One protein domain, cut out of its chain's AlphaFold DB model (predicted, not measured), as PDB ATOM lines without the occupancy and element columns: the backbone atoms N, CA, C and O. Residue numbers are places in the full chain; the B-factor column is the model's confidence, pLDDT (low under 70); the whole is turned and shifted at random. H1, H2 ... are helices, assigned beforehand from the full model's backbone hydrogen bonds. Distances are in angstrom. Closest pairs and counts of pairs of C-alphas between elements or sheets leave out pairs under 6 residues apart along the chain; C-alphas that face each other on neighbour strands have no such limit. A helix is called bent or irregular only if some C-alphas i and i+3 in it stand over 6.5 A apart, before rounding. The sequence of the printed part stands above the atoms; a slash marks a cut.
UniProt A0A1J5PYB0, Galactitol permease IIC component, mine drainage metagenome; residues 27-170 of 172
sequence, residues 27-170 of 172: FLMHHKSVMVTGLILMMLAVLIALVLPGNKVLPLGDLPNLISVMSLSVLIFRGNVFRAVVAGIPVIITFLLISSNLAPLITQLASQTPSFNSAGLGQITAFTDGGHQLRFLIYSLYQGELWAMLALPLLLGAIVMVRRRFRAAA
ATOM      1  N   PHE A  27      39.817  54.923  46.024       86.12
ATOM      2  CA  PHE A  27      40.896  55.820  46.445       86.12
ATOM      3  C   PHE A  27      42.264  55.335  45.941       86.12
ATOM      4  O   PHE A  27      43.043  56.124  45.408       86.12
ATOM      5  N   LEU A  28      42.536  54.030  46.035       84.94
ATOM      6  CA  LEU A  28      43.795  53.434  45.584       84.94
ATOM      7  C   LEU A  28      43.936  53.439  44.058       84.94
ATOM      8  O   LEU A  28      45.059  53.490  43.559       84.94
ATOM      9  N   MET A  29      42.826  53.448  43.313       86.75
ATOM     10  CA  MET A  29      42.839  53.521  41.845       86.75
ATOM     11  C   MET A  29      43.469  54.816  41.309       86.75
ATOM     12  O   MET A  29      43.930  54.852  40.174       86.75
ATOM     13  N   HIS A  30      43.576  55.865  42.129       85.38
ATOM     14  CA  HIS A  30      44.265  57.098  41.747       85.38
ATOM     15  C   HIS A  30      45.792  56.921  41.646       85.38
ATOM     16  O   HIS A  30      46.478  57.737  41.028       85.38
ATOM     17  N   HIS A  31      46.354  55.850  42.220       89.50
ATOM     18  CA  HIS A  31      47.768  55.532  42.050       89.50
ATOM     19  C   HIS A  31      48.030  54.945  40.660       89.50
ATOM     20  O   HIS A  31      47.511  53.884  40.312       89.50
ATOM     21  N   LYS A  32      48.933  55.581  39.896       93.25
ATOM     22  CA  LYS A  32      49.300  55.143  38.535       93.25
ATOM     23  C   LYS A  32      49.640  53.651  38.459       93.25
ATOM     24  O   LYS A  32      49.155  52.971  37.563       93.25
ATOM     25  N   SER A  33      50.416  53.125  39.411       93.75
ATOM     26  CA  SER A  33      50.790  51.703  39.425       93.75
ATOM     27  C   SER A  33      49.588  50.762  39.545       93.75
ATOM     28  O   SER A  33      49.618  49.681  38.962       93.75
ATOM     29  N   VAL A  34      48.535  51.152  40.273       94.19
ATOM     30  CA  VAL A  34      47.324  50.335  40.451       94.19
ATOM     31  C   VAL A  34      46.555  50.255  39.138       94.19
ATOM     32  O   VAL A  34      46.279  49.155  38.663       94.19
ATOM     33  N   MET A  35      46.301  51.405  38.510       95.19
ATOM     34  CA  MET A  35      45.630  51.473  37.208       95.19
ATOM     35  C   MET A  35      46.388  50.703  36.127       95.19
ATOM     36  O   MET A  35      45.801  49.876  35.439       95.19
ATOM     37  N   VAL A  36      47.703  50.912  36.013       95.56
ATOM     38  CA  VAL A  36      48.525  50.214  35.011       95.56
ATOM     39  C   VAL A  36      48.503  48.702  35.237       95.56
ATOM     40  O   VAL A  36      48.304  47.947  34.290       95.56
ATOM     41  N   THR A  37      48.653  48.248  36.485       96.00
ATOM     42  CA  THR A  37      48.603  46.813  36.807       96.00
ATOM     43  C   THR A  37      47.247  46.215  36.449       96.00
ATOM     44  O   THR A  37      47.194  45.172  35.803       96.00
ATOM     45  N   GLY A  38      46.154  46.871  36.844       93.94
ATOM     46  CA  GLY A  38      44.806  46.387  36.578       93.94
ATOM     47  C   GLY A  38      44.480  46.335  35.083       93.94
ATOM     48  O   GLY A  38      43.942  45.334  34.626       93.94
ATOM     49  N   LEU A  39      44.888  47.341  34.299       95.12
ATOM     50  CA  LEU A  39      44.709  47.344  32.841       95.12
ATOM     51  C   LEU A  39      45.491  46.214  32.153       95.12
ATOM     52  O   LEU A  39      44.949  45.543  31.277       95.12
ATOM     53  N   ILE A  40      46.738  45.963  32.568       95.81
ATOM     54  CA  ILE A  40      47.538  44.847  32.037       95.81
ATOM     55  C   ILE A  40      46.881  43.509  32.387       95.81
ATOM     56  O   ILE A  40      46.698  42.657  31.518       95.81
ATOM     57  N   LEU A  41      46.494  43.329  33.652       95.38
ATOM     58  CA  LEU A  41      45.845  42.107  34.117       95.38
ATOM     59  C   LEU A  41      44.492  41.877  33.452       95.38
ATOM     60  O   LEU A  41      44.144  40.731  33.204       95.38
ATOM     61  N   MET A  42      43.764  42.939  33.114       95.19
ATOM     62  CA  MET A  42      42.514  42.853  32.369       95.19
ATOM     63  C   MET A  42      42.726  42.245  30.978       95.19
ATOM     64  O   MET A  42      42.014  41.317  30.600       95.19
ATOM     65  N   MET A  43      43.747  42.698  30.244       94.44
ATOM     66  CA  MET A  43      44.097  42.122  28.938       94.44
ATOM     67  C   MET A  43      44.568  40.669  29.071       94.44
ATOM     68  O   MET A  43      44.140  39.797  28.316       94.44
ATOM     69  N   LEU A  44      45.410  40.388  30.069       95.56
ATOM     70  CA  LEU A  44      45.886  39.032  30.333       95.56
ATOM     71  C   LEU A  44      44.756  38.093  30.759       95.56
ATOM     72  O   LEU A  44      44.764  36.937  30.358       95.56
ATOM     73  N   ALA A  45      43.772  38.566  31.523       95.00
ATOM     74  CA  ALA A  45      42.655  37.748  31.974       95.00
ATOM     75  C   ALA A  45      41.813  37.229  30.809       95.00
ATOM     76  O   ALA A  45      41.409  36.070  30.833       95.00
ATOM     77  N   VAL A  46      41.611  38.040  29.765       95.31
ATOM     78  CA  VAL A  46      40.943  37.592  28.534       95.31
ATOM     79  C   VAL A  46      41.759  36.506  27.838       95.31
ATOM     80  O   VAL A  46      41.214  35.461  27.496       95.31
ATOM     81  N   LEU A  47      43.069  36.713  27.672       95.50
ATOM     82  CA  LEU A  47      43.945  35.721  27.038       95.50
ATOM     83  C   LEU A  47      43.972  34.403  27.822       95.50
ATOM     84  O   LEU A  47      43.835  33.331  27.240       95.50
ATOM     85  N   ILE A  48      44.100  34.481  29.149       95.12
ATOM     86  CA  ILE A  48      44.083  33.313  30.032       95.12
ATOM     87  C   ILE A  48      42.725  32.614  29.936       95.12
ATOM     88  O   ILE A  48      42.699  31.396  29.812       95.12
ATOM     89  N   ALA A  49      41.608  33.345  29.925       95.06
ATOM     90  CA  ALA A  49      40.278  32.750  29.810       95.06
ATOM     91  C   ALA A  49      40.096  31.920  28.529       95.06
ATOM     92  O   ALA A  49      39.411  30.901  28.566       95.06
ATOM     93  N   LEU A  50      40.730  32.317  27.422       94.69
ATOM     94  CA  LEU A  50      40.657  31.589  26.152       94.69
ATOM     95  C   LEU A  50      41.538  30.332  26.115       94.69
ATOM     96  O   LEU A  50      41.196  29.371  25.431       94.69
ATOM     97  N   VAL A  51      42.674  30.337  26.817       95.25
ATOM     98  CA  VAL A  51      43.676  29.255  26.752       95.25
ATOM     99  C   VAL A  51      43.545  28.259  27.910       95.25
ATOM    100  O   VAL A  51      43.959  27.108  27.787       95.25
ATOM    101  N   LEU A  52      42.991  28.680  29.048       94.81
ATOM    102  CA  LEU A  52      42.962  27.890  30.277       94.81
ATOM    103  C   LEU A  52      42.035  26.663  30.140       94.81
ATOM    104  O   LEU A  52      40.818  26.829  30.014       94.81
ATOM    105  N   PRO A  53      42.560  25.425  30.224       90.81
ATOM    106  CA  PRO A  53      41.733  24.228  30.148       90.81
ATOM    107  C   PRO A  53      40.771  24.142  31.338       90.81
ATOM    108  O   PRO A  53      41.133  24.431  32.476       90.81
ATOM    109  N   GLY A  54      39.532  23.724  31.070       88.88
ATOM    110  CA  GLY A  54      38.478  23.620  32.085       88.88
ATOM    111  C   GLY A  54      37.763  24.938  32.400       88.88
ATOM    112  O   GLY A  54      36.764  24.915  33.120       88.88
ATOM    113  N   ASN A  55      38.208  26.064  31.834       93.62
ATOM    114  CA  ASN A  55      37.485  27.325  31.928       93.62
ATOM    115  C   ASN A  55      36.276  27.348  30.979       93.62
ATOM    116  O   ASN A  55      36.374  26.970  29.814       93.62
ATOM    117  N   LYS A  56      35.142  27.833  31.482       91.12
ATOM    118  CA  LYS A  56      33.908  28.067  30.711       91.12
ATOM    119  C   LYS A  56      33.461  29.529  30.763       91.12
ATOM    120  O   LYS A  56      32.425  29.874  30.205       91.12
ATOM    121  N   VAL A  57      34.217  30.378  31.460       91.75
ATOM    122  CA  VAL A  57      33.828  31.750  31.788       91.75
ATOM    123  C   VAL A  57      34.650  32.732  30.981       91.75
ATOM    124  O   VAL A  57      35.879  32.721  31.031       91.75
ATOM    125  N   LEU A  58      33.969  33.633  30.277       92.56
ATOM    126  CA  LEU A  58      34.600  34.786  29.650       92.56
ATOM    127  C   LEU A  58      34.280  36.036  30.490       92.56
ATOM    128  O   LEU A  58      33.128  36.469  30.512       92.56
ATOM    129  N   PRO A  59      35.255  36.629  31.202       88.62
ATOM    130  CA  PRO A  59      34.986  37.586  32.281       88.62
ATOM    131  C   PRO A  59      34.602  39.010  31.827       88.62
ATOM    132  O   PRO A  59      34.802  39.952  32.583       88.62
ATOM    133  N   LEU A  60      34.043  39.207  30.626       86.81
ATOM    134  CA  LEU A  60      33.917  40.524  29.967       86.81
ATOM    135  C   LEU A  60      33.293  41.623  30.842       86.81
ATOM    136  O   LEU A  60      33.816  42.733  30.887       86.81
ATOM    137  N   GLY A  61      32.194  41.315  31.537       86.00
ATOM    138  CA  GLY A  61      31.466  42.290  32.356       86.00
ATOM    139  C   GLY A  61      32.110  42.602  33.709       86.00
ATOM    140  O   GLY A  61      31.810  43.634  34.295       86.00
ATOM    141  N   ASP A  62      33.003  41.740  34.195       89.75
ATOM    142  CA  ASP A  62      33.596  41.824  35.540       89.75
ATOM    143  C   ASP A  62      35.126  42.042  35.501       89.75
ATOM    144  O   ASP A  62      35.810  42.147  36.517       89.75
ATOM    145  N   LEU A  63      35.684  42.158  34.294       90.75
ATOM    146  CA  LEU A  63      37.083  42.481  34.023       90.75
ATOM    147  C   LEU A  63      37.578  43.759  34.737       90.75
ATOM    148  O   LEU A  63      38.662  43.706  35.327       90.75
ATOM    149  N   PRO A  64      36.831  44.888  34.752       90.88
ATOM    150  CA  PRO A  64      37.286  46.112  35.417       90.88
ATOM    151  C   PRO A  64      37.499  45.948  36.926       90.88
ATOM    152  O   PRO A  64      38.323  46.652  37.516       90.88
ATOM    153  N   ASN A  65      36.811  44.990  37.559       91.81
ATOM    154  CA  ASN A  65      36.922  44.764  38.996       91.81
ATOM    155  C   ASN A  65      38.317  44.253  39.408       91.81
ATOM    156  O   ASN A  65      38.738  44.426  40.551       91.81
ATOM    157  N   LEU A  66      39.110  43.724  38.464       91.75
ATOM    158  CA  LEU A  66      40.506  43.350  38.712       91.75
ATOM    159  C   LEU A  66      41.366  44.524  39.191       91.75
ATOM    160  O   LEU A  66      42.309  44.305  39.953       91.75
ATOM    161  N   ILE A  67      41.041  45.762  38.799       92.75
ATOM    162  CA  ILE A  67      41.743  46.955  39.293       92.75
ATOM    163  C   ILE A  67      41.557  47.070  40.814       92.75
ATOM    164  O   ILE A  67      42.522  47.306  41.543       92.75
ATOM    165  N   SER A  68      40.328  46.861  41.295       92.19
ATOM    166  CA  SER A  68      40.001  46.907  42.722       92.19
ATOM    167  C   SER A  68      40.672  45.758  43.472       92.19
ATOM    168  O   SER A  68      41.423  46.001  44.421       92.19
ATOM    169  N   VAL A  69      40.499  44.524  42.989       90.81
ATOM    170  CA  VAL A  69      41.050  43.311  43.620       90.81
ATOM    171  C   VAL A  69      42.572  43.394  43.767       90.81
ATOM    172  O   VAL A  69      43.129  43.019  44.799       90.81
ATOM    173  N   MET A  70      43.264  43.929  42.760       92.81
ATOM    174  CA  MET A  70      44.728  43.982  42.745       92.81
ATOM    175  C   MET A  70      45.310  45.239  43.398       92.81
ATOM    176  O   MET A  70      46.527  45.315  43.575       92.81
ATOM    177  N   SER A  71      44.479  46.202  43.807       92.81
ATOM    178  CA  SER A  71      44.926  47.468  44.401       92.81
ATOM    179  C   SER A  71      45.789  47.272  45.655       92.81
ATOM    180  O   SER A  71      46.887  47.829  45.757       92.81
ATOM    181  N   LEU A  72      45.345  46.414  46.575       89.81
ATOM    182  CA  LEU A  72      46.082  46.059  47.788       89.81
ATOM    183  C   LEU A  72      47.368  45.294  47.471       89.81
ATOM    184  O   LEU A  72      48.413  45.590  48.047       89.81
ATOM    185  N   SER A  73      47.320  44.359  46.522       91.06
ATOM    186  CA  SER A  73      48.496  43.599  46.085       91.06
ATOM    187  C   SER A  73      49.585  44.527  45.546       91.06
ATOM    188  O   SER A  73      50.737  44.444  45.968       91.06
ATOM    189  N   VAL A  74      49.226  45.479  44.680       92.75
ATOM    190  CA  VAL A  74      50.160  46.491  44.154       92.75
ATOM    191  C   VAL A  74      50.777  47.315  45.285       92.75
ATOM    192  O   VAL A  74      51.982  47.578  45.263       92.75
ATOM    193  N   LEU A  75      49.985  47.693  46.289       89.88
ATOM    194  CA  LEU A  75      50.473  48.445  47.443       89.88
ATOM    195  C   LEU A  75      51.460  47.627  48.290       89.88
ATOM    196  O   LEU A  75      52.510  48.144  48.672       89.88
ATOM    197  N   ILE A  76      51.177  46.340  48.516       89.94
ATOM    198  CA  ILE A  76      52.083  45.402  49.202       89.94
ATOM    199  C   ILE A  76      53.412  45.293  48.446       89.94
ATOM    200  O   ILE A  76      54.484  45.326  49.054       89.94
ATOM    201  N   PHE A  77      53.365  45.251  47.114       92.62
ATOM    202  CA  PHE A  77      54.555  45.271  46.263       92.62
ATOM    203  C   PHE A  77      55.176  46.664  46.094       92.62
ATOM    204  O   PHE A  77      56.054  46.843  45.247       92.62
ATOM    205  N   ARG A  78      54.763  47.649  46.905       90.69
ATOM    206  CA  ARG A  78      55.273  49.030  46.918       90.69
ATOM    207  C   ARG A  78      55.176  49.714  45.551       90.69
ATOM    208  O   ARG A  78      56.074  50.443  45.147       90.69
ATOM    209  N   GLY A  79      54.099  49.441  44.816       89.81
ATOM    210  CA  GLY A  79      53.861  50.001  43.487       89.81
ATOM    211  C   GLY A  79      54.626  49.316  42.350       89.81
ATOM    212  O   GLY A  79      54.578  49.815  41.224       89.81
ATOM    213  N   ASN A  80      55.308  48.190  42.601       94.62
ATOM    214  CA  ASN A  80      55.981  47.416  41.558       94.62
ATOM    215  C   ASN A  80      54.960  46.663  40.688       94.62
ATOM    216  O   ASN A  80      54.461  45.602  41.068       94.62
ATOM    217  N   VAL A  81      54.698  47.216  39.504       94.31
ATOM    218  CA  VAL A  81      53.737  46.685  38.527       94.31
ATOM    219  C   VAL A  81      54.103  45.271  38.086       94.31
ATOM    220  O   VAL A  81      53.249  44.397  38.106       94.31
ATOM    221  N   PHE A  82      55.366  45.003  37.744       95.31
ATOM    222  CA  PHE A  82      55.776  43.687  37.242       95.31
ATOM    223  C   PHE A  82      55.499  42.576  38.262       95.31
ATOM    224  O   PHE A  82      54.861  41.576  37.942       95.31
ATOM    225  N   ARG A  83      55.909  42.780  39.521       93.31
ATOM    226  CA  ARG A  83      55.644  41.816  40.601       93.31
ATOM    227  C   ARG A  83      54.150  41.638  40.847       93.31
ATOM    228  O   ARG A  83      53.705  40.515  41.062       93.31
ATOM    229  N   ALA A  84      53.384  42.726  40.787       95.06
ATOM    230  CA  ALA A  84      51.942  42.680  40.975       95.06
ATOM    231  C   ALA A  84      51.219  41.943  39.836       95.06
ATOM    232  O   ALA A  84      50.317  41.157  40.110       95.06
ATOM    233  N   VAL A  85      51.645  42.137  38.584       96.00
ATOM    234  CA  VAL A  85      51.113  41.411  37.424       96.00
ATOM    235  C   VAL A  85      51.408  39.919  37.556       96.00
ATOM    236  O   VAL A  85      50.491  39.106  37.477       96.00
ATOM    237  N   VAL A  86      52.659  39.546  37.839       95.94
ATOM    238  CA  VAL A  86      53.044  38.134  38.013       95.94
ATOM    239  C   VAL A  86      52.265  37.480  39.157       95.94
ATOM    240  O   VAL A  86      51.800  36.353  39.016       95.94
ATOM    241  N   ALA A  87      52.053  38.196  40.264       93.94
ATOM    242  CA  ALA A  87      51.230  37.718  41.374       93.94
ATOM    243  C   ALA A  87      49.728  37.638  41.035       93.94
ATOM    244  O   ALA A  87      49.017  36.829  41.626       93.94
ATOM    245  N   GLY A  88      49.237  38.451  40.096       93.31
ATOM    246  CA  GLY A  88      47.838  38.462  39.662       93.31
ATOM    247  C   GLY A  88      47.457  37.300  38.745       93.31
ATOM    248  O   GLY A  88      46.312  36.862  38.769       93.31
ATOM    249  N   ILE A  89      48.405  36.751  37.980       94.94
ATOM    250  CA  ILE A  89      48.166  35.608  37.080       94.94
ATOM    251  C   ILE A  89      47.559  34.394  37.811       94.94
ATOM    252  O   ILE A  89      46.486  33.948  37.401       94.94
ATOM    253  N   PRO A  90      48.158  33.853  38.895       94.31
ATOM    254  CA  PRO A  90      47.569  32.715  39.601       94.31
ATOM    255  C   PRO A  90      46.205  33.058  40.213       94.31
ATOM    256  O   PRO A  90      45.315  32.209  40.222       94.31
ATOM    257  N   VAL A  91      46.003  34.303  40.657       93.38
ATOM    258  CA  VAL A  91      44.705  34.767  41.171       93.38
ATOM    259  C   VAL A  91      43.639  34.675  40.077       93.38
ATOM    260  O   VAL A  91      42.613  34.035  40.292       93.38
ATOM    261  N   ILE A  92      43.912  35.207  38.883       94.69
ATOM    262  CA  ILE A  92      43.002  35.137  37.730       94.69
ATOM    263  C   ILE A  92      42.694  33.686  37.351       94.69
ATOM    264  O   ILE A  92      41.531  33.346  37.157       94.69
ATOM    265  N   ILE A  93      43.713  32.823  37.275       94.44
ATOM    266  CA  ILE A  93      43.531  31.402  36.944       94.44
ATOM    267  C   ILE A  93      42.567  30.749  37.939       94.44
ATOM    268  O   ILE A  93      41.601  30.104  37.536       94.44
ATOM    269  N   THR A  94      42.792  30.951  39.239       93.00
ATOM    270  CA  THR A  94      41.906  30.383  40.263       93.00
ATOM    271  C   THR A  94      40.492  30.955  40.191       93.00
ATOM    272  O   THR A  94      39.537  30.189  40.291       93.00
ATOM    273  N   PHE A  95      40.336  32.256  39.934       94.31
ATOM    274  CA  PHE A  95      39.025  32.881  39.760       94.31
ATOM    275  C   PHE A  95      38.255  32.285  38.580       94.31
ATOM    276  O   PHE A  95      37.077  31.964  38.715       94.31
ATOM    277  N   LEU A  96      38.913  32.084  37.437       93.94
ATOM    278  CA  LEU A  96      38.302  31.485  36.247       93.94
ATOM    279  C   LEU A  96      37.837  30.046  36.500       93.94
ATOM    280  O   LEU A  96      36.703  29.697  36.176       93.94
ATOM    281  N   LEU A  97      38.672  29.215  37.130       93.75
ATOM    282  CA  LEU A  97      38.321  27.818  37.409       93.75
ATOM    283  C   LEU A  97      37.186  27.700  38.432       93.75
ATOM    284  O   LEU A  97      36.239  26.942  38.222       93.75
ATOM    285  N   ILE A  98      37.251  28.477  39.516       92.69
ATOM    286  CA  ILE A  98      36.226  28.463  40.564       92.69
ATOM    287  C   ILE A  98      34.904  29.017  40.024       92.69
ATOM    288  O   ILE A  98      33.861  28.392  40.203       92.69
ATOM    289  N   SER A  99      34.931  30.149  39.312       93.00
ATOM    290  CA  SER A  99      33.712  30.729  38.730       93.00
ATOM    291  C   SER A  99      33.082  29.816  37.676       93.00
ATOM    292  O   SER A  99      31.855  29.757  37.594       93.00
ATOM    293  N   SER A 100      33.891  29.055  36.927       92.75
ATOM    294  CA  SER A 100      33.412  28.023  35.997       92.75
ATOM    295  C   SER A 100      32.725  26.866  36.716       92.75
ATOM    296  O   SER A 100      31.711  26.360  36.237       92.75
ATOM    297  N   ASN A 101      33.259  26.447  37.865       91.50
ATOM    298  CA  ASN A 101      32.669  25.385  38.677       91.50
ATOM    299  C   ASN A 101      31.347  25.833  39.320       91.50
ATOM    300  O   ASN A 101      30.368  25.092  39.290       91.50
ATOM    301  N   LEU A 102      31.294  27.066  39.834       90.00
ATOM    302  CA  LEU A 102      30.118  27.609  40.519       90.00
ATOM    303  C   LEU A 102      29.035  28.173  39.587       90.00
ATOM    304  O   LEU A 102      27.924  28.431  40.051       90.00
ATOM    305  N   ALA A 103      29.309  28.347  38.291       91.88
ATOM    306  CA  ALA A 103      28.347  28.899  37.335       91.88
ATOM    307  C   ALA A 103      26.968  28.201  37.344       91.88
ATOM    308  O   ALA A 103      25.956  28.907  37.377       91.88
ATOM    309  N   PRO A 104      26.859  26.854  37.383       90.56
ATOM    310  CA  PRO A 104      25.559  26.184  37.437       90.56
ATOM    311  C   PRO A 104      24.773  26.532  38.706       90.56
ATOM    312  O   PRO A 104      23.580  26.818  38.629       90.56
ATOM    313  N   LEU A 105      25.450  26.572  39.859       89.50
ATOM    314  CA  LEU A 105      24.837  26.917  41.141       89.50
ATOM    315  C   LEU A 105      24.343  28.367  41.144       89.50
ATOM    316  O   LEU A 105      23.207  28.630  41.526       89.50
ATOM    317  N   ILE A 106      25.176  29.308  40.693       90.12
ATOM    318  CA  ILE A 106      24.812  30.731  40.640       90.12
ATOM    319  C   ILE A 106      23.620  30.938  39.703       90.12
ATOM    320  O   ILE A 106      22.673  31.635  40.059       90.12
ATOM    321  N   THR A 107      23.622  30.279  38.544       90.75
ATOM    322  CA  THR A 107      22.502  30.326  37.591       90.75
ATOM    323  C   THR A 107      21.214  29.787  38.215       90.75
ATOM    324  O   THR A 107      20.159  30.406  38.085       90.75
ATOM    325  N   GLN A 108      21.294  28.665  38.934       90.50
ATOM    326  CA  GLN A 108      20.145  28.077  39.618       90.50
ATOM    327  C   GLN A 108      19.572  29.033  40.671       90.50
ATOM    328  O   GLN A 108      18.368  29.286  40.676       90.50
ATOM    329  N   LEU A 109      20.419  29.617  41.520       89.56
ATOM    330  CA  LEU A 109      19.990  30.571  42.547       89.56
ATOM    331  C   LEU A 109      19.375  31.837  41.935       89.56
ATOM    332  O   LEU A 109      18.360  32.342  42.416       89.56
ATOM    333  N   ALA A 110      19.948  32.325  40.837       89.06
ATOM    334  CA  ALA A 110      19.405  33.465  40.114       89.06
ATOM    335  C   ALA A 110      18.025  33.158  39.515       89.06
ATOM    336  O   ALA A 110      17.121  33.978  39.622       89.06
ATOM    337  N   SER A 111      17.821  31.957  38.960       88.62
ATOM    338  CA  SER A 111      16.516  31.536  38.423       88.62
ATOM    339  C   SER A 111      15.423  31.411  39.490       88.62
ATOM    340  O   SER A 111      14.243  31.550  39.184       88.62
ATOM    341  N   GLN A 112      15.810  31.180  40.747       90.19
ATOM    342  CA  GLN A 112      14.896  31.108  41.888       90.19
ATOM    343  C   GLN A 112      14.570  32.489  42.473       90.19
ATOM    344  O   GLN A 112      13.709  32.599  43.345       90.19
ATOM    345  N   THR A 113      15.249  33.546  42.019       90.50
ATOM    346  CA  THR A 113      15.067  34.902  42.535       90.50
ATOM    347  C   THR A 113      13.941  35.607  41.768       90.50
ATOM    348  O   THR A 113      14.107  35.872  40.579       90.50
ATOM    349  N   PRO A 114      12.822  35.995  42.416       83.88
ATOM    350  CA  PRO A 114      11.652  36.553  41.720       83.88
ATOM    351  C   PRO A 114      11.937  37.829  40.914       83.88
ATOM    352  O   PRO A 114      11.257  38.115  39.935       83.88
ATOM    353  N   SER A 115      12.940  38.608  41.328       84.94
ATOM    354  CA  SER A 115      13.328  39.869  40.685       84.94
ATOM    355  C   SER A 115      14.318  39.700  39.529       84.94
ATOM    356  O   SER A 115      14.696  40.698  38.918       84.94
ATOM    357  N   PHE A 116      14.773  38.478  39.238       84.31
ATOM    358  CA  PHE A 116      15.804  38.228  38.236       84.31
ATOM    359  C   PHE A 116      15.259  37.403  37.067       84.31
ATOM    360  O   PHE A 116      14.946  36.221  37.201       84.31
ATOM    361  N   ASN A 117      15.175  38.021  35.887       82.31
ATOM    362  CA  ASN A 117      14.780  37.320  34.671       82.31
ATOM    363  C   ASN A 117      15.996  36.628  34.040       82.31
ATOM    364  O   ASN A 117      16.831  37.270  33.408       82.31
ATOM    365  N   SER A 118      16.076  35.311  34.213       76.44
ATOM    366  CA  SER A 118      17.146  34.472  33.660       76.44
ATOM    367  C   SER A 118      16.856  33.939  32.248       76.44
ATOM    368  O   SER A 118      17.692  33.236  31.674       76.44
ATOM    369  N   ALA A 119      15.698  34.264  31.658       77.75
ATOM    370  CA  ALA A 119      15.309  33.747  30.350       77.75
ATOM    371  C   ALA A 119      16.297  34.189  29.255       77.75
ATOM    372  O   ALA A 119      16.528  35.375  29.043       77.75
ATOM    373  N   GLY A 120      16.878  33.215  28.549       78.56
ATOM    374  CA  GLY A 120      17.786  33.453  27.422       78.56
ATOM    375  C   GLY A 120      19.230  33.825  27.787       78.56
ATOM    376  O   GLY A 120      20.047  33.947  26.879       78.56
ATOM    377  N   LEU A 121      19.579  33.960  29.074       78.06
ATOM    378  CA  LEU A 121      20.927  34.373  29.504       78.06
ATOM    379  C   LEU A 121      21.962  33.232  29.542       78.06
ATOM    380  O   LEU A 121      23.152  33.492  29.702       78.06
ATOM    381  N   GLY A 122      21.538  31.974  29.382       84.38
ATOM    382  CA  GLY A 122      22.423  30.815  29.526       84.38
ATOM    383  C   GLY A 122      22.950  30.659  30.959       84.38
ATOM    384  O   GLY A 122      22.283  31.049  31.918       84.38
ATOM    385  N   GLN A 123      24.137  30.061  31.119       87.56
ATOM    386  CA  GLN A 123      24.798  29.997  32.427       87.56
ATOM    387  C   GLN A 123      25.440  31.343  32.768       87.56
ATOM    388  O   GLN A 123      26.258  31.859  32.007       87.56
ATOM    389  N   ILE A 124      25.105  31.869  33.943       89.38
ATOM    390  CA  ILE A 124      25.658  33.103  34.491       89.38
ATOM    391  C   ILE A 124      26.523  32.812  35.717       89.38
ATOM    392  O   ILE A 124      26.291  31.873  36.478       89.38
ATOM    393  N   THR A 125      27.545  33.636  35.913       90.81
ATOM    394  CA  THR A 125      28.457  33.554  37.054       90.81
ATOM    395  C   THR A 125      29.085  34.917  37.311       90.81
ATOM    396  O   THR A 125      28.972  35.825  36.486       90.81
ATOM    397  N   ALA A 126      29.767  35.053  38.443       87.19
ATOM    398  CA  ALA A 126      30.572  36.220  38.772       87.19
ATOM    399  C   ALA A 126      32.051  35.819  38.804       87.19
ATOM    400  O   ALA A 126      32.426  34.871  39.496       87.19
ATOM    401  N   PHE A 127      32.898  36.522  38.055       89.56
ATOM    402  CA  PHE A 127      34.294  36.131  37.866       89.56
ATOM    403  C   PHE A 127      35.127  36.382  39.127       89.56
ATOM    404  O   PHE A 127      35.736  35.459  39.659       89.56
ATOM    405  N   THR A 128      35.119  37.609  39.636       86.50
ATOM    406  CA  THR A 128      35.857  38.021  40.833       86.50
ATOM    407  C   THR A 128      35.134  37.629  42.117       86.50
ATOM    408  O   THR A 128      35.764  37.146  43.055       86.50
ATOM    409  N   ASP A 129      33.808  37.777  42.153       83.38
ATOM    410  CA  ASP A 129      33.016  37.515  43.353       83.38
ATOM    411  C   ASP A 129      32.664  36.034  43.531       83.38
ATOM    412  O   ASP A 129      32.722  35.523  44.654       83.38
ATOM    413  N   GLY A 130      32.317  35.350  42.436       80.38
ATOM    414  CA  GLY A 130      32.072  33.907  42.410       80.38
ATOM    415  C   GLY A 130      33.374  33.112  42.380       80.38
ATOM    416  O   GLY A 130      33.449  32.052  42.983       80.38
ATOM    417  N   GLY A 131      34.437  33.642  41.771       82.88
ATOM    418  CA  GLY A 131      35.765  33.023  41.773       82.88
ATOM    419  C   GLY A 131      36.552  33.167  43.081       82.88
ATOM    420  O   GLY A 131      37.632  32.591  43.208       82.88
ATOM    421  N   HIS A 132      36.054  33.930  44.059       88.62
ATOM    422  CA  HIS A 132      36.812  34.285  45.256       88.62
ATOM    423  C   HIS A 132      37.145  33.057  46.124       88.62
ATOM    424  O   HIS A 132      36.259  32.425  46.706       88.62
ATOM    425  N   GLN A 133      38.436  32.770  46.318       86.62
ATOM    426  CA  GLN A 133      38.909  31.510  46.909       86.62
ATOM    427  C   GLN A 133      38.391  31.297  48.334       86.62
ATOM    428  O   GLN A 133      38.012  30.188  48.696       86.62
ATOM    429  N   LEU A 134      38.328  32.360  49.146       87.00
ATOM    430  CA  LEU A 134      37.807  32.256  50.514       87.00
ATOM    431  C   LEU A 134      36.313  31.898  50.547       87.00
ATOM    432  O   LEU A 134      35.896  31.105  51.384       87.00
ATOM    433  N   ARG A 135      35.509  32.470  49.641       87.81
ATOM    434  CA  ARG A 135      34.069  32.186  49.581       87.81
ATOM    435  C   ARG A 135      33.838  30.759  49.103       87.81
ATOM    436  O   ARG A 135      33.023  30.054  49.684       87.81
ATOM    437  N   PHE A 136      34.621  30.326  48.116       87.88
ATOM    438  CA  PHE A 136      34.613  28.947  47.646       87.88
ATOM    439  C   PHE A 136      35.017  27.955  48.742       87.88
ATOM    440  O   PHE A 136      34.329  26.965  48.942       87.88
ATOM    441  N   LEU A 137      36.062  28.251  49.523       87.12
ATOM    442  CA  LEU A 137      36.463  27.409  50.653       87.12
ATOM    443  C   LEU A 137      35.340  27.264  51.685       87.12
ATOM    444  O   LEU A 137      35.072  26.159  52.146       87.12
ATOM    445  N   ILE A 138      34.686  28.370  52.051       87.62
ATOM    446  CA  ILE A 138      33.556  28.346  52.988       87.62
ATOM    447  C   ILE A 138      32.413  27.502  52.415       87.62
ATOM    448  O   ILE A 138      31.864  26.661  53.121       87.62
ATOM    449  N   TYR A 139      32.088  27.681  51.134       88.62
ATOM    450  CA  TYR A 139      31.087  26.869  50.448       88.62
ATOM    451  C   TYR A 139      31.431  25.370  50.498       88.62
ATOM    452  O   TYR A 139      30.606  24.573  50.936       88.62
ATOM    453  N   SER A 140      32.659  24.985  50.146       87.25
ATOM    454  CA  SER A 140      33.101  23.586  50.171       87.25
ATOM    455  C   SER A 140      33.171  22.987  51.576       87.25
ATOM    456  O   SER A 140      32.927  21.793  51.747       87.25
ATOM    457  N   LEU A 141      33.433  23.800  52.606       88.69
ATOM    458  CA  LEU A 141      33.312  23.374  54.004       88.69
ATOM    459  C   LEU A 141      31.864  23.019  54.359       88.69
ATOM    460  O   LEU A 141      31.637  21.991  54.991       88.69
ATOM    461  N   TYR A 142      30.889  23.829  53.931       90.06
ATOM    462  CA  TYR A 142      29.471  23.526  54.145       90.06
ATOM    463  C   TYR A 142      28.997  22.294  53.369       90.06
ATOM    464  O   TYR A 142      28.114  21.589  53.847       90.06
ATOM    465  N   GLN A 143      29.605  22.003  52.217       87.25
ATOM    466  CA  GLN A 143      29.358  20.766  51.467       87.25
ATOM    467  C   GLN A 143      30.018  19.526  52.099       87.25
ATOM    468  O   GLN A 143      29.754  18.407  51.669       87.25
ATOM    469  N   GLY A 144      30.868  19.698  53.118       86.00
ATOM    470  CA  GLY A 144      31.555  18.592  53.787       86.00
ATOM    471  C   GLY A 144      32.718  18.003  52.984       86.00
ATOM    472  O   GLY A 144      33.091  16.851  53.204       86.00
ATOM    473  N   GLU A 145      33.308  18.759  52.054       87.94
ATOM    474  CA  GLU A 145      34.416  18.251  51.247       87.94
ATOM    475  C   GLU A 145      35.696  18.081  52.083       87.94
ATOM    476  O   GLU A 145      36.176  19.008  52.745       87.94
ATOM    477  N   LEU A 146      36.300  16.889  52.007       82.31
ATOM    478  CA  LEU A 146      37.469  16.518  52.814       82.31
ATOM    479  C   LEU A 146      38.669  17.451  52.575       82.31
ATOM    480  O   LEU A 146      39.399  17.799  53.504       82.31
ATOM    481  N   TRP A 147      38.869  17.894  51.330       85.75
ATOM    482  CA  TRP A 147      39.963  18.805  50.992       85.75
ATOM    483  C   TRP A 147      39.780  20.181  51.643       85.75
ATOM    484  O   TRP A 147      40.765  20.786  52.057       85.75
ATOM    485  N   ALA A 148      38.541  20.663  51.783       84.06
ATOM    486  CA  ALA A 148      38.247  21.956  52.391       84.06
ATOM    487  C   ALA A 148      38.504  21.910  53.903       84.06
ATOM    488  O   ALA A 148      39.103  22.829  54.469       84.06
ATOM    489  N   MET A 149      38.149  20.787  54.536       85.81
ATOM    490  CA  MET A 149      38.450  20.513  55.943       85.81
ATOM    491  C   MET A 149      39.955  20.467  56.229       85.81
ATOM    492  O   MET A 149      40.374  20.924  57.288       85.81
ATOM    493  N   LEU A 150      40.770  19.961  55.297       85.75
ATOM    494  CA  LEU A 150      42.237  19.954  55.411       85.75
ATOM    495  C   LEU A 150      42.872  21.305  55.039       85.75
ATOM    496  O   LEU A 150      43.873  21.709  55.633       85.75
ATOM    497  N   ALA A 151      42.288  22.035  54.088       84.81
ATOM    498  CA  ALA A 151      42.772  23.344  53.663       84.81
ATOM    499  C   ALA A 151      42.598  24.415  54.753       84.81
ATOM    500  O   ALA A 151      43.445  25.300  54.892       84.81
ATOM    501  N   LEU A 152      41.537  24.326  55.559       87.19
ATOM    502  CA  LEU A 152      41.262  25.266  56.647       87.19
ATOM    503  C   LEU A 152      42.383  25.332  57.713       87.19
ATOM    504  O   LEU A 152      42.894  26.431  57.950       87.19
ATOM    505  N   PRO A 153      42.824  24.228  58.350       86.94
ATOM    506  CA  PRO A 153      43.915  24.267  59.320       86.94
ATOM    507  C   PRO A 153      45.248  24.664  58.678       86.94
ATOM    508  O   PRO A 153      46.034  25.357  59.323       86.94
ATOM    509  N   LEU A 154      45.490  24.309  57.411       87.88
ATOM    510  CA  LEU A 154      46.674  24.755  56.671       87.88
ATOM    511  C   LEU A 154      46.692  26.288  56.522       87.88
ATOM    512  O   LEU A 154      47.697  26.933  56.826       87.88
ATOM    513  N   LEU A 155      45.566  26.879  56.108       86.75
ATOM    514  CA  LEU A 155      45.401  28.329  55.990       86.75
ATOM    515  C   LEU A 155      45.543  29.029  57.341       86.75
ATOM    516  O   LEU A 155      46.266  30.021  57.446       86.75
ATOM    517  N   LEU A 156      44.914  28.500  58.394       88.50
ATOM    518  CA  LEU A 156      45.058  29.030  59.752       88.50
ATOM    519  C   LEU A 156      46.512  28.949  60.234       88.50
ATOM    520  O   LEU A 156      47.029  29.918  60.793       88.50
ATOM    521  N   GLY A 157      47.200  27.839  59.963       88.56
ATOM    522  CA  GLY A 157      48.619  27.661  60.253       88.56
ATOM    523  C   GLY A 157      49.493  28.692  59.537       88.56
ATOM    524  O   GLY A 157      50.333  29.334  60.173       88.56
ATOM    525  N   ALA A 158      49.245  28.928  58.246       86.88
ATOM    526  CA  ALA A 158      49.937  29.950  57.466       86.88
ATOM    527  C   ALA A 158      49.694  31.362  58.026       86.88
ATOM    528  O   ALA A 158      50.645  32.127  58.203       86.88
ATOM    529  N   ILE A 159      48.452  31.696  58.393       87.25
ATOM    530  CA  ILE A 159      48.110  32.982  59.023       87.25
ATOM    531  C   ILE A 159      48.854  33.148  60.352       87.25
ATOM    532  O   ILE A 159      49.444  34.202  60.604       87.25
ATOM    533  N   VAL A 160      48.872  32.117  61.201       89.81
ATOM    534  CA  VAL A 160      49.598  32.147  62.480       89.81
ATOM    535  C   VAL A 160      51.098  32.317  62.249       89.81
ATOM    536  O   VAL A 160      51.733  33.116  62.938       89.81
ATOM    537  N   MET A 161      51.672  31.627  61.263       89.31
ATOM    538  CA  MET A 161      53.086  31.741  60.908       89.31
ATOM    539  C   MET A 161      53.443  33.153  60.427       89.31
ATOM    540  O   MET A 161      54.414  33.741  60.909       89.31
ATOM    541  N   VAL A 162      52.638  33.730  59.532       86.94
ATOM    542  CA  VAL A 162      52.820  35.108  59.052       86.94
ATOM    543  C   VAL A 162      52.677  36.099  60.203       86.94
ATOM    544  O   VAL A 162      53.518  36.981  60.363       86.94
ATOM    545  N   ARG A 163      51.676  35.917  61.072       86.81
ATOM    546  CA  ARG A 163      51.470  36.766  62.252       86.81
ATOM    547  C   ARG A 163      52.654  36.705  63.217       86.81
ATOM    548  O   ARG A 163      53.047  37.741  63.751       86.81
ATOM    549  N   ARG A 164      53.232  35.520  63.437       88.19
ATOM    550  CA  ARG A 164      54.440  35.340  64.259       88.19
ATOM    551  C   ARG A 164      55.633  36.078  63.652       88.19
ATOM    552  O   ARG A 164      56.299  36.814  64.371       88.19
ATOM    553  N   ARG A 165      55.852  35.952  62.339       85.06
ATOM    554  CA  ARG A 165      56.924  36.673  61.630       85.06
ATOM    555  C   ARG A 165      56.744  38.187  61.682       85.06
ATOM    556  O   ARG A 165      57.706  38.898  61.938       85.06
ATOM    557  N   PHE A 166      55.521  38.676  61.494       82.00
ATOM    558  CA  PHE A 166      55.233  40.107  61.553       82.00
ATOM    559  C   PHE A 166      55.462  40.679  62.956       82.00
ATOM    560  O   PHE A 166      56.086  41.723  63.096       82.00
ATOM    561  N   ARG A 167      55.021  39.974  64.008       79.56
ATOM    562  CA  ARG A 167      55.273  40.388  65.399       79.56
ATOM    563  C   ARG A 167      56.757  40.383  65.764       79.56
ATOM    564  O   ARG A 167      57.176  41.256  66.505       79.56
ATOM    565  N   ALA A 168      57.535  39.436  65.242       75.12
ATOM    566  CA  ALA A 168      58.981  39.382  65.466       75.12
ATOM    567  C   ALA A 168      59.754  40.501  64.737       75.12
ATOM    568  O   ALA A 168      60.863  40.829  65.138       75.12
ATOM    569  N   ALA A 169      59.179  41.075  63.677       69.19
ATOM    570  CA  ALA A 169      59.780  42.147  62.884       69.19
ATOM    571  C   ALA A 169      59.269  43.555  63.248       69.19
ATOM    572  O   ALA A 169      59.732  44.535  62.667       69.19
ATOM    573  N   ALA A 170      58.300  43.671  64.163       57.75
ATOM    574  CA  ALA A 170      57.781  44.962  64.598       57.75
ATOM    575  C   ALA A 170      58.771  45.614  65.587       57.75
ATOM    576  O   ALA A 170      59.070  44.993  66.611       57.75
TER     577      ALA A 170
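AT A GLANCE: This is residues 27 to 170 of the 172 residues of the protein "Galactitol permease IIC component" of mine drainage metagenome (UniProt A0A1J5PYB0). Three helices pack together at steep angles, with H1 and H2 on the first arm of the long bent helix H3, and from this core a two-helix arm folds out: H5 leads away and the long H6 turns back from its end, making a V with it. Residues 153 to 170, of which 153 to 169 belong to H6, stick out, as does the loop of residues 112 to 117 beyond H3b. The printed part has 144 residues with six named helices, H1 to H6 in order, and no named strand; it is all helix. It is only just compact, close to loose, with a radius of gyration of the C-alphas of 17.3 A and spans of 54 by 38 by 31 A.

HOW THE PARTS SIT: Begin with H3, residues 81 to 111, the hub. By its hydrogen bonds it was assigned as one helix, but it is bent, C-alphas 101 and 104 being 7.3 A apart; its arms H3a, residues 81 to 101, and H3b, residues 104 to 111, stand at 71 degrees, only just about perpendicular. H3a has a kink of 29 degrees near residue 88. H1, residues 32 to 51, touches H3a at a steep tilt of 42 degrees, the same way; the closest C-alphas, of Thr 37 and Val 81, are 5.4 A apart. H2, residues 65 to 76, is irregular, C-alphas 69 and 72 being 7.1 A apart. It forms a helical hairpin with H3a, closest at the C-alphas of Val 74 and Ala 84, 5.3 A. H1 touches H2 with residues 33 to 42 alone, C-alphas 38 and 67 coming to 4.1 A. H4, residues 127 to 130, touches H3a at the C-alphas of Ser 99 and Gly 130, 5.1 A. H5, residues 133 to 142, touches H3a at a shallow tilt of 31 degrees, closest at the C-alphas of Ile 98 and Phe 136, 7.3 A. H6, residues 146 to 169, touches H5 with residues 148 to 152 alone, C-alphas 141 and 148 being 5.4 A apart, and is apart from H3a. Every O i to N i+4 pair is within hydrogen-bond range in H1, H3b and H5, against 6 of 8 in H2, 15 of 17 in H3a and 18 of 20 in H6; H4 is too short for one.

IN THESE COORDINATES: Find C-alpha 81 at (53.737, 46.685, 38.527); H3a runs 30.0 A from there. H1 starts at C-alpha 32, (49.300, 55.143, 38.535), and covers 29.0 A; H2 covers 18.3 A and H5 14.3 A. H6 runs 35.4 A to C-alpha 169 at (59.780, 42.147, 62.884).

THE WHOLE: Look to Gly 120 and Ala 168 for the C-alphas farthest apart, 56.4 A. The printed part has no cut; the links H1 to H2 and H3 to H4 are long. Residues 169 to 170 are under pLDDT 70.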